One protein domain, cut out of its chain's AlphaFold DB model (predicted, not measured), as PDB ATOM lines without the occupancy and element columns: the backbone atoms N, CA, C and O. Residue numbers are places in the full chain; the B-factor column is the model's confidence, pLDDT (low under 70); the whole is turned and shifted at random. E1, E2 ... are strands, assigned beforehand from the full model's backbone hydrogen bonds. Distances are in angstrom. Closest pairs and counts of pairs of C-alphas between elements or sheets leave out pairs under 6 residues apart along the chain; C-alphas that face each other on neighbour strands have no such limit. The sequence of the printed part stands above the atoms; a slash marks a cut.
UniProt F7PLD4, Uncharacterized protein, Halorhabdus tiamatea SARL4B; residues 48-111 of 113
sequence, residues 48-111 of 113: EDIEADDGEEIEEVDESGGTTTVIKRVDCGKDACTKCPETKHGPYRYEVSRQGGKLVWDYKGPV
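AT A GLANCE: This is residues 48 to 111 of the 113 residues of an uncharacterized protein of Halorhabdus tiamatea SARL4B (UniProt F7PLD4). A single strongly twisted sheet of four strands winds back and forth as a ribbon, and the long loop of residues 76 to 87, between E2 and E3, makes one end of the longest axis. Before the sheet, residues 48 to 55 lead to E1, where the backbone folds back. The printed part has 64 residues with no named helix and four named strands, E1, E2, E3 and E4, which is also their order across the all antiparallel sheet; the class is all strand. The whole is only just compact, close to loose, with a radius of gyration of the C-alphas of 12.9 A, and it is elongated, spanning 38 by 21 by 17 A.

IN THESE COORDINATES: E1, residues 56 to 62, begins at C-alpha 56 at (-44.642, 47.034, -28.706) and is 17.3 A long from first to last C-alpha. E2, residues 68 to 75, is 22.3 A long. E3, residues 88 to 99, is the longest strand with 12 residues and 28.4 A; its C-alpha 88 is at (-42.642, 42.960, -35.468), and it bends by 72 degrees at residue 91. E4, residues 102 to 110, is 23.8 A long and ends at C-alpha 110 at (-38.400, 33.662, -27.942).

HOW THE PARTS SIT: The four strands form a meander, each strand the antiparallel neighbour of the one before. E1, an edge strand, makes a hairpin with E2 at 164 degrees between their directions; C-alphas 58 and 72 face each other at 4.3 A, and N 59 and O 71 are within hydrogen-bond range at 2.8 A. The inner strands E2 and E3 are a hairpin at 140 degrees; C-alphas 75 and 88 face each other at 4.3 A, and N 89 and O 74 are 2.7 A apart, within hydrogen-bond range. E3 and the other edge strand, E4, are a hairpin at 142 degrees; C-alphas 92 and 110 face each other at 4.4 A, and N 106 and O 95 are within hydrogen-bond range at 2.8 A. The closest C-alphas of E1 and E3 are those of Glu 59 and Pro 91, 7.9 A apart. E1 and E4 are apart. From edge to edge the strands' lines turn by 87 degrees, while the curl is 6 degrees.

THE WHOLE: The two C-alphas farthest apart are those of Thr 82 and Gly 100, at 40.2 A. The printed part, residues 48 to 111, has no cut. The links E1 to E2 and E3 to E4 are tight, and the link E2 to E3 is long, with 12 residues. The mean pLDDT of the printed part is 85.9; residues 77 to 87 are under 70.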
ATOM      1  N   GLU A  48     -52.981  44.908 -14.810       89.31
ATOM      2  CA  GLU A  48     -53.302  46.335 -14.969       89.31
ATOM      3  C   GLU A  48     -52.062  47.243 -14.929       89.31
ATOM      4  O   GLU A  48     -52.115  48.362 -15.429       89.31
ATOM      5  N   ASP A  49     -50.948  46.783 -14.349       90.81
ATOM      6  CA  ASP A  49     -49.683  47.524 -14.340       90.81
ATOM      7  C   ASP A  49     -48.913  47.403 -15.669       90.81
ATOM      8  O   ASP A  49     -47.943  48.135 -15.886       90.81
ATOM      9  N   ILE A  50     -49.281  46.447 -16.530       94.38
ATOM     10  CA  ILE A  50     -48.568  46.138 -17.770       94.38
ATOM     11  C   ILE A  50     -49.209  46.893 -18.937       94.38
ATOM     12  O   ILE A  50     -50.303  46.565 -19.393       94.38
ATOM     13  N   GLU A  51     -48.471  47.852 -19.485       93.19
ATOM     14  CA  GLU A  51     -48.838  48.584 -20.698       93.19
ATOM     15  C   GLU A  51     -47.793  48.346 -21.794       93.19
ATOM     16  O   GLU A  51     -46.607  48.157 -21.512       93.19
ATOM     17  N   ALA A  52     -48.237  48.307 -23.053       90.94
ATOM     18  CA  ALA A  52     -47.334  48.208 -24.194       90.94
ATOM     19  C   ALA A  52     -46.713  49.584 -24.461       90.94
ATOM     20  O   ALA A  52     -47.444  50.568 -24.587       90.94
ATOM     21  N   ASP A  53     -45.387  49.642 -24.586       90.06
ATOM     22  CA  ASP A  53     -44.704  50.856 -25.032       90.06
ATOM     23  C   ASP A  53     -44.902  51.084 -26.545       90.06
ATOM     24  O   ASP A  53     -45.339  50.202 -27.293       90.06
ATOM     25  N   ASP A  54     -44.536  52.278 -27.022       88.75
ATOM     26  CA  ASP A  54     -44.556  52.608 -28.450       88.75
ATOM     27  C   ASP A  54     -43.769  51.574 -29.276       88.75
ATOM     28  O   ASP A  54     -42.574  51.344 -29.073       88.75
ATOM     29  N   GLY A  55     -44.448  50.966 -30.252       86.31
ATOM     30  CA  GLY A  55     -43.877  49.933 -31.116       86.31
ATOM     31  C   GLY A  55     -43.886  48.526 -30.515       86.31
ATOM     32  O   GLY A  55     -43.483  47.570 -31.183       86.31
ATOM     33  N   GLU A  56     -44.414  48.342 -29.311       91.19
ATOM     34  CA  GLU A  56     -44.642  47.034 -28.706       91.19
ATOM     35  C   GLU A  56     -46.101  46.586 -28.853       91.19
ATOM     36  O   GLU A  56     -47.002  47.373 -29.132       91.19
ATOM     37  N   GLU A  57     -46.335  45.286 -28.714       92.69
ATOM     38  CA  GLU A  57     -47.672  44.694 -28.689       92.69
ATOM     39  C   GLU A  57     -47.679  43.546 -27.684       92.69
ATOM     40  O   GLU A  57     -46.934  42.578 -27.846       92.69
ATOM     41  N   ILE A  58     -48.487  43.666 -26.632       95.06
ATOM     42  CA  ILE A  58     -48.663  42.611 -25.631       95.06
ATOM     43  C   ILE A  58     -49.661  41.591 -26.178       95.06
ATOM     44  O   ILE A  58     -50.796  41.944 -26.489       95.06
ATOM     45  N   GLU A  59     -49.241  40.331 -26.272       94.25
ATOM     46  CA  GLU A  59     -50.110  39.219 -26.667       94.25
ATOM     47  C   GLU A  59     -50.756  38.548 -25.448       94.25
ATOM     48  O   GLU A  59     -51.920  38.160 -25.506       94.25
ATOM     49  N   GLU A  60     -50.015  38.424 -24.341       95.19
ATOM     50  CA  GLU A  60     -50.475  37.732 -23.135       95.19
ATOM     51  C   GLU A  60     -49.831  38.310 -21.869       95.19
ATOM     52  O   GLU A  60     -48.644  38.650 -21.859       95.19
ATOM     53  N   VAL A  61     -50.618  38.371 -20.790       96.31
ATOM     54  CA  VAL A  61     -50.152  38.630 -19.422       96.31
ATOM     55  C   VAL A  61     -50.726  37.551 -18.507       96.31
ATOM     56  O   VAL A  61     -51.944  37.406 -18.419       96.31
ATOM     57  N   ASP A  62     -49.856  36.811 -17.823       93.81
ATOM     58  CA  ASP A  62     -50.217  35.778 -16.848       93.81
ATOM     59  C   ASP A  62     -49.637  36.128 -15.473       93.81
ATOM     60  O   ASP A  62     -48.424  36.094 -15.261       93.81
ATOM     61  N   GLU A  63     -50.520  36.459 -14.534       90.69
ATOM     62  CA  GLU A  63     -50.202  36.781 -13.137       90.69
ATOM     63  C   GLU A  63     -50.500  35.620 -12.168       90.69
ATOM     64  O   GLU A  63     -50.422  35.785 -10.955       90.69
ATOM     65  N   SER A  64     -50.858  34.433 -12.673       83.31
ATOM     66  CA  SER A  64     -51.234  33.288 -11.829       83.31
ATOM     67  C   SER A  64     -50.039  32.561 -11.191       83.31
ATOM     68  O   SER A  64     -50.217  31.742 -10.283       83.31
ATOM     69  N   GLY A  65     -48.821  32.839 -11.665       75.38
ATOM     70  CA  GLY A  65     -47.571  32.271 -11.164       75.38
ATOM     71  C   GLY A  65     -46.917  33.091 -10.045       75.38
ATOM     72  O   GLY A  65     -47.399  34.138  -9.638       75.38
ATOM     73  N   GLY A  66     -45.751  32.639  -9.567       74.75
ATOM     74  CA  GLY A  66     -44.948  33.393  -8.585       74.75
ATOM     75  C   GLY A  66     -44.306  34.679  -9.132       74.75
ATOM     76  O   GLY A  66     -43.668  35.412  -8.386       74.75
ATOM     77  N   THR A  67     -44.437  34.930 -10.437       82.25
ATOM     78  CA  THR A  67     -44.063  36.173 -11.125       82.25
ATOM     79  C   THR A  67     -45.049  36.409 -12.263       82.25
ATOM     80  O   THR A  67     -45.627  35.449 -12.780       82.25
ATOM     81  N   THR A  68     -45.191  37.662 -12.687       93.81
ATOM     82  CA  THR A  68     -46.038  38.012 -13.827       93.81
ATOM     83  C   THR A  68     -45.287  37.716 -15.117       93.81
ATOM     84  O   THR A  68     -44.242  38.304 -15.389       93.81
ATOM     85  N   THR A  69     -45.786  36.777 -15.915       95.81
ATOM     86  CA  THR A  69     -45.238  36.475 -17.239       95.81
ATOM     87  C   THR A  69     -45.908  37.367 -18.277       95.81
ATOM     88  O   THR A  69     -47.130  37.445 -18.327       95.81
ATOM     89  N   VAL A  70     -45.118  38.013 -19.133       97.06
ATOM     90  CA  VAL A  70     -45.623  38.811 -20.257       97.06
ATOM     91  C   VAL A  70     -45.051  38.273 -21.560       97.06
ATOM     92  O   VAL A  70     -43.836  38.090 -21.684       97.06
ATOM     93  N   ILE A  71     -45.920  38.039 -22.539       96.06
ATOM     94  CA  ILE A  71     -45.541  37.720 -23.914       96.06
ATOM     95  C   ILE A  71     -45.827  38.944 -24.772       96.06
ATOM     96  O   ILE A  71     -46.961  39.416 -24.831       96.06
ATOM     97  N   LYS A  72     -44.793  39.473 -25.433       94.50
ATOM     98  CA  LYS A  72     -44.941  40.636 -26.314       94.50
ATOM     99  C   LYS A  72     -44.121  40.537 -27.590       94.50
ATOM    100  O   LYS A  72     -43.103  39.838 -27.656       94.50
ATOM    101  N   ARG A  73     -44.558  41.286 -28.597       91.94
ATOM    102  CA  ARG A  73     -43.825  41.576 -29.828       91.94
ATOM    103  C   ARG A  73     -43.290  43.001 -29.806       91.94
ATOM    104  O   ARG A  73     -43.836  43.865 -29.129       91.94
ATOM    105  N   VAL A  74     -42.231  43.246 -30.571       89.06
ATOM    106  CA  VAL A  74     -41.566  44.555 -30.667       89.06
ATOM    107  C   VAL A  74     -41.305  44.917 -32.123       89.06
ATOM    108  O   VAL A  74     -40.985  44.038 -32.921       89.06
ATOM    109  N   ASP A  75     -41.417  46.189 -32.489       85.50
ATOM    110  CA  ASP A  75     -41.149  46.647 -33.851       85.50
ATOM    111  C   ASP A  75     -39.744  46.265 -34.326       85.50
ATOM    112  O   ASP A  75     -38.742  46.331 -33.606       85.50
ATOM    113  N   CYS A  76     -39.657  45.869 -35.593       74.50
ATOM    114  CA  CYS A  76     -38.380  45.642 -36.234       74.50
ATOM    115  C   CYS A  76     -37.720  46.988 -36.548       74.50
ATOM    116  O   CYS A  76     -38.047  47.638 -37.535       74.50
ATOM    117  N   GLY A  77     -36.724  47.385 -35.751       67.25
ATOM    118  CA  GLY A  77     -35.943  48.613 -35.967       67.25
ATOM    119  C   GLY A  77     -35.055  48.629 -37.227       67.25
ATOM    120  O   GLY A  77     -34.125  49.429 -37.304       67.25
ATOM    121  N   LYS A  78     -35.274  47.726 -38.193       66.38
ATOM    122  CA  LYS A  78     -34.589  47.699 -39.491       66.38
ATOM    123  C   LYS A  78     -35.606  47.856 -40.612       66.38
ATOM    124  O   LYS A  78     -36.454  46.982 -40.799       66.38
ATOM    125  N   ASP A  79     -35.430  48.899 -41.417       61.22
ATOM    126  CA  ASP A  79     -36.186  49.063 -42.656       61.22
ATOM    127  C   ASP A  79     -36.012  47.819 -43.547       61.22
ATOM    128  O   ASP A  79     -34.892  47.396 -43.848       61.22
ATOM    129  N   ALA A  80     -37.136  47.226 -43.959       59.25
ATOM    130  CA  ALA A  80     -37.207  46.062 -44.849       59.25
ATOM    131  C   ALA A  80     -36.538  44.769 -44.327       59.25
ATOM    132  O   ALA A  80     -35.891  44.035 -45.082       59.25
ATOM    133  N   CYS A  81     -36.724  44.433 -43.046       68.25
ATOM    134  CA  CYS A  81     -36.333  43.121 -42.532       68.25
ATOM    135  C   CYS A  81     -37.139  41.981 -43.185       68.25
ATOM    136  O   CYS A  81     -38.274  41.697 -42.817       68.25
ATOM    137  N   THR A  82     -36.518  41.261 -44.120       63.75
ATOM    138  CA  THR A  82     -37.118  40.122 -44.846       63.75
ATOM    139  C   THR A  82     -37.381  38.884 -43.989       63.75
ATOM    140  O   THR A  82     -38.019  37.944 -44.454       63.75
ATOM    141  N   LYS A  83     -36.890  38.862 -42.744       65.75
ATOM    142  CA  LYS A  83     -37.116  37.772 -41.783       65.75
ATOM    143  C   LYS A  83     -38.335  38.004 -40.881       65.75
ATOM    144  O   LYS A  83     -38.626  37.145 -40.057       65.75
ATOM    145  N   CYS A  84     -39.026  39.136 -41.032       66.31
ATOM    146  CA  CYS A  84     -40.208  39.504 -40.256       66.31
ATOM    147  C   CYS A  84     -41.415  39.600 -41.198       66.31
ATOM    148  O   CYS A  84     -41.515  40.581 -41.934       66.31
ATOM    149  N   PRO A  85     -42.331  38.617 -41.201       59.44
ATOM    150  CA  PRO A  85     -43.509  38.666 -42.065       59.44
ATOM    151  C   PRO A  85     -44.477  39.808 -41.699       59.44
ATOM    152  O   PRO A  85     -45.179  40.304 -42.574       59.44
ATOM    153  N   GLU A  86     -44.485  40.245 -40.431       59.94
ATOM    154  CA  GLU A  86     -45.502  41.148 -39.857       59.94
ATOM    155  C   GLU A  86     -44.919  42.436 -39.243       59.94
ATOM    156  O   GLU A  86     -45.518  43.026 -38.355       59.94
ATOM    157  N   THR A  87     -43.741  42.900 -39.676       66.94
ATOM    158  CA  THR A  87     -43.047  44.113 -39.162       66.94
ATOM    159  C   THR A  87     -42.603  44.100 -37.689       66.94
ATOM    160  O   THR A  87     -41.723  44.884 -37.337       66.94
ATOM    161  N   LYS A  88     -43.084  43.165 -36.858       77.94
ATOM    162  CA  LYS A  88     -42.642  42.960 -35.468       77.94
ATOM    163  C   LYS A  88     -41.824  41.671 -35.277       77.94
ATOM    164  O   LYS A  88     -41.997  40.687 -35.998       77.94
ATOM    165  N   HIS A  89     -40.907  41.688 -34.314       83.06
ATOM    166  CA  HIS A  89     -40.140  40.555 -33.794       83.06
ATOM    167  C   HIS A  89     -40.787  39.977 -32.532       83.06
ATOM    168  O   HIS A  89     -41.453  40.691 -31.787       83.06
ATOM    169  N   GLY A  90     -40.519  38.698 -32.272       80.81
ATOM    170  CA  GLY A  90     -41.120  37.934 -31.181       80.81
ATOM    171  C   GLY A  90     -42.051  36.838 -31.723       80.81
ATOM    172  O   GLY A  90     -41.916  36.483 -32.899       80.81
ATOM    173  N   PRO A  91     -42.974  36.317 -30.898       91.81
ATOM    174  CA  PRO A  91     -43.183  36.695 -29.501       91.81
ATOM    175  C   PRO A  91     -41.987  36.388 -28.595       91.81
ATOM    176  O   PRO A  91     -41.235  35.436 -28.805       91.81
ATOM    177  N   TYR A  92     -41.800  37.232 -27.587       93.81
ATOM    178  CA  TYR A  92     -40.767  37.092 -26.570       93.81
ATOM    179  C   TYR A  92     -41.400  36.991 -25.193       93.81
ATOM    180  O   TYR A  92     -42.321  37.744 -24.880       93.81
ATOM    181  N   ARG A  93     -40.867  36.090 -24.367       96.19
ATOM    182  CA  ARG A  93     -41.303  35.906 -22.987       96.19
ATOM    183  C   ARG A  93     -40.469  36.761 -22.043       96.19
ATOM    184  O   ARG A  93     -39.237  36.749 -22.111       96.19
ATOM    185  N   TYR A  94     -41.149  37.418 -21.117       96.19
ATOM    186  CA  TYR A  94     -40.562  38.165 -20.017       96.19
ATOM    187  C   TYR A  94     -41.157  37.698 -18.690       96.19
ATOM    188  O   TYR A  94     -42.344  37.388 -18.625       96.19
ATOM    189  N   GLU A  95     -40.342  37.671 -17.640       94.94
ATOM    190  CA  GLU A  95     -40.832  37.692 -16.256       94.94
ATOM    191  C   GLU A  95     -40.729  39.128 -15.744       94.94
ATOM    192  O   GLU A  95     -39.678  39.762 -15.854       94.94
ATOM    193  N   VAL A  96     -41.830  39.655 -15.221       94.31
ATOM    194  CA  VAL A  96     -41.952  41.036 -14.764       94.31
ATOM    195  C   VAL A  96     -42.141  41.048 -13.255       94.31
ATOM    196  O   VAL A  96     -42.954  40.312 -12.699       94.31
ATOM    197  N   SER A  97     -41.360  41.890 -12.586       90.75
ATOM    198  CA  SER A  97     -41.422  42.108 -11.137       90.75
ATOM    199  C   SER A  97     -41.344  43.597 -10.826       90.75
ATOM    200  O   SER A  97     -40.877  44.379 -11.657       90.75
ATOM    201  N   ARG A  98     -41.777  44.018  -9.634       91.50
ATOM    202  CA  ARG A  98     -41.631  45.407  -9.193       91.50
ATOM    203  C   ARG A  98     -40.478  45.525  -8.204       91.50
ATOM    204  O   ARG A  98     -40.489  44.897  -7.157       91.50
ATOM    205  N   GLN A  99     -39.503  46.382  -8.502       88.19
ATOM    206  CA  GLN A  99     -38.392  46.690  -7.597       88.19
ATOM    207  C   GLN A  99     -38.263  48.201  -7.429       88.19
ATOM    208  O   GLN A  99     -38.176  48.951  -8.402       88.19
ATOM    209  N   GLY A 100     -38.287  48.676  -6.182       83.69
ATOM    210  CA  GLY A 100     -38.195  50.113  -5.893       83.69
ATOM    211  C   GLY A 100     -39.292  50.947  -6.573       83.69
ATOM    212  O   GLY A 100     -39.047  52.090  -6.953       83.69
ATOM    213  N   GLY A 101     -40.480  50.362  -6.768       85.50
ATOM    214  CA  GLY A 101     -41.626  51.010  -7.411       85.50
ATOM    215  C   GLY A 101     -41.595  51.033  -8.943       85.50
ATOM    216  O   GLY A 101     -42.486  51.630  -9.537       85.50
ATOM    217  N   LYS A 102     -40.609  50.397  -9.582       90.88
ATOM    218  CA  LYS A 102     -40.496  50.302 -11.044       90.88
ATOM    219  C   LYS A 102     -40.661  48.861 -11.503       90.88
ATOM    220  O   LYS A 102     -40.198  47.955 -10.813       90.88
ATOM    221  N   LEU A 103     -41.266  48.670 -12.673       93.44
ATOM    222  CA  LEU A 103     -41.279  47.370 -13.332       93.44
ATOM    223  C   LEU A 103     -39.874  47.028 -13.835       93.44
ATOM    224  O   LEU A 103     -39.203  47.844 -14.469       93.44
ATOM    225  N   VAL A 104     -39.439  45.812 -13.538       92.69
ATOM    226  CA  VAL A 104     -38.202  45.199 -14.008       92.69
ATOM    227  C   VAL A 104     -38.596  44.027 -14.889       92.69
ATOM    228  O   VAL A 104     -39.310  43.131 -14.443       92.69
ATOM    229  N   TRP A 105     -38.127  44.052 -16.132       94.69
ATOM    230  CA  TRP A 105     -38.455  43.075 -17.164       94.69
ATOM    231  C   TRP A 105     -37.254  42.163 -17.406       94.69
ATOM    232  O   TRP A 105     -36.223  42.621 -17.900       94.69
ATOM    233  N   ASP A 106     -37.381  40.881 -17.073       94.81
ATOM    234  CA  ASP A 106     -36.341  39.879 -17.297       94.81
ATOM    235  C   ASP A 106     -36.654  39.043 -18.543       94.81
ATOM    236  O   ASP A 106     -37.643  38.310 -18.587       94.81
ATOM    237  N   TYR A 107     -35.821  39.170 -19.576       94.94
ATOM    238  CA  TYR A 107     -36.007  38.494 -20.859       94.94
ATOM    239  C   TYR A 107     -35.688  36.999 -20.761       94.94
ATOM    240  O   TYR A 107     -34.570  36.614 -20.420       94.94
ATOM    241  N   LYS A 108     -36.646  36.147 -21.140       95.94
ATOM    242  CA  LYS A 108     -36.519  34.681 -21.060       95.94
ATOM    243  C   LYS A 108     -36.301  33.986 -22.397       95.94
ATOM    244  O   LYS A 108     -36.010  32.793 -22.403       95.94
ATOM    245  N   GLY A 109     -36.396  34.706 -23.511       93.44
ATOM    246  CA  GLY A 109     -36.192  34.143 -24.845       93.44
ATOM    247  C   GLY A 109     -37.404  34.274 -25.771       93.44
ATOM    248  O   GLY A 109     -38.438  34.818 -25.377       93.44
ATOM    249  N   PRO A 110     -37.274  33.804 -27.026       93.00
ATOM    250  CA  PRO A 110     -38.400  33.662 -27.942       93.00
ATOM    251  C   PRO A 110     -39.387  32.606 -27.445       93.00
ATOM    252  O   PRO A 110     -38.992  31.594 -26.870       93.00
ATOM    253  N   VAL A 111     -40.667  32.845 -27.707       91.62
ATOM    254  CA  VAL A 111     -41.721  31.841 -27.582       91.62
ATOM    255  C   VAL A 111     -41.802  31.121 -28.925       91.62
ATOM    256  O   VAL A 111     -41.973  31.759 -29.963       91.62
TER     257      VAL A 111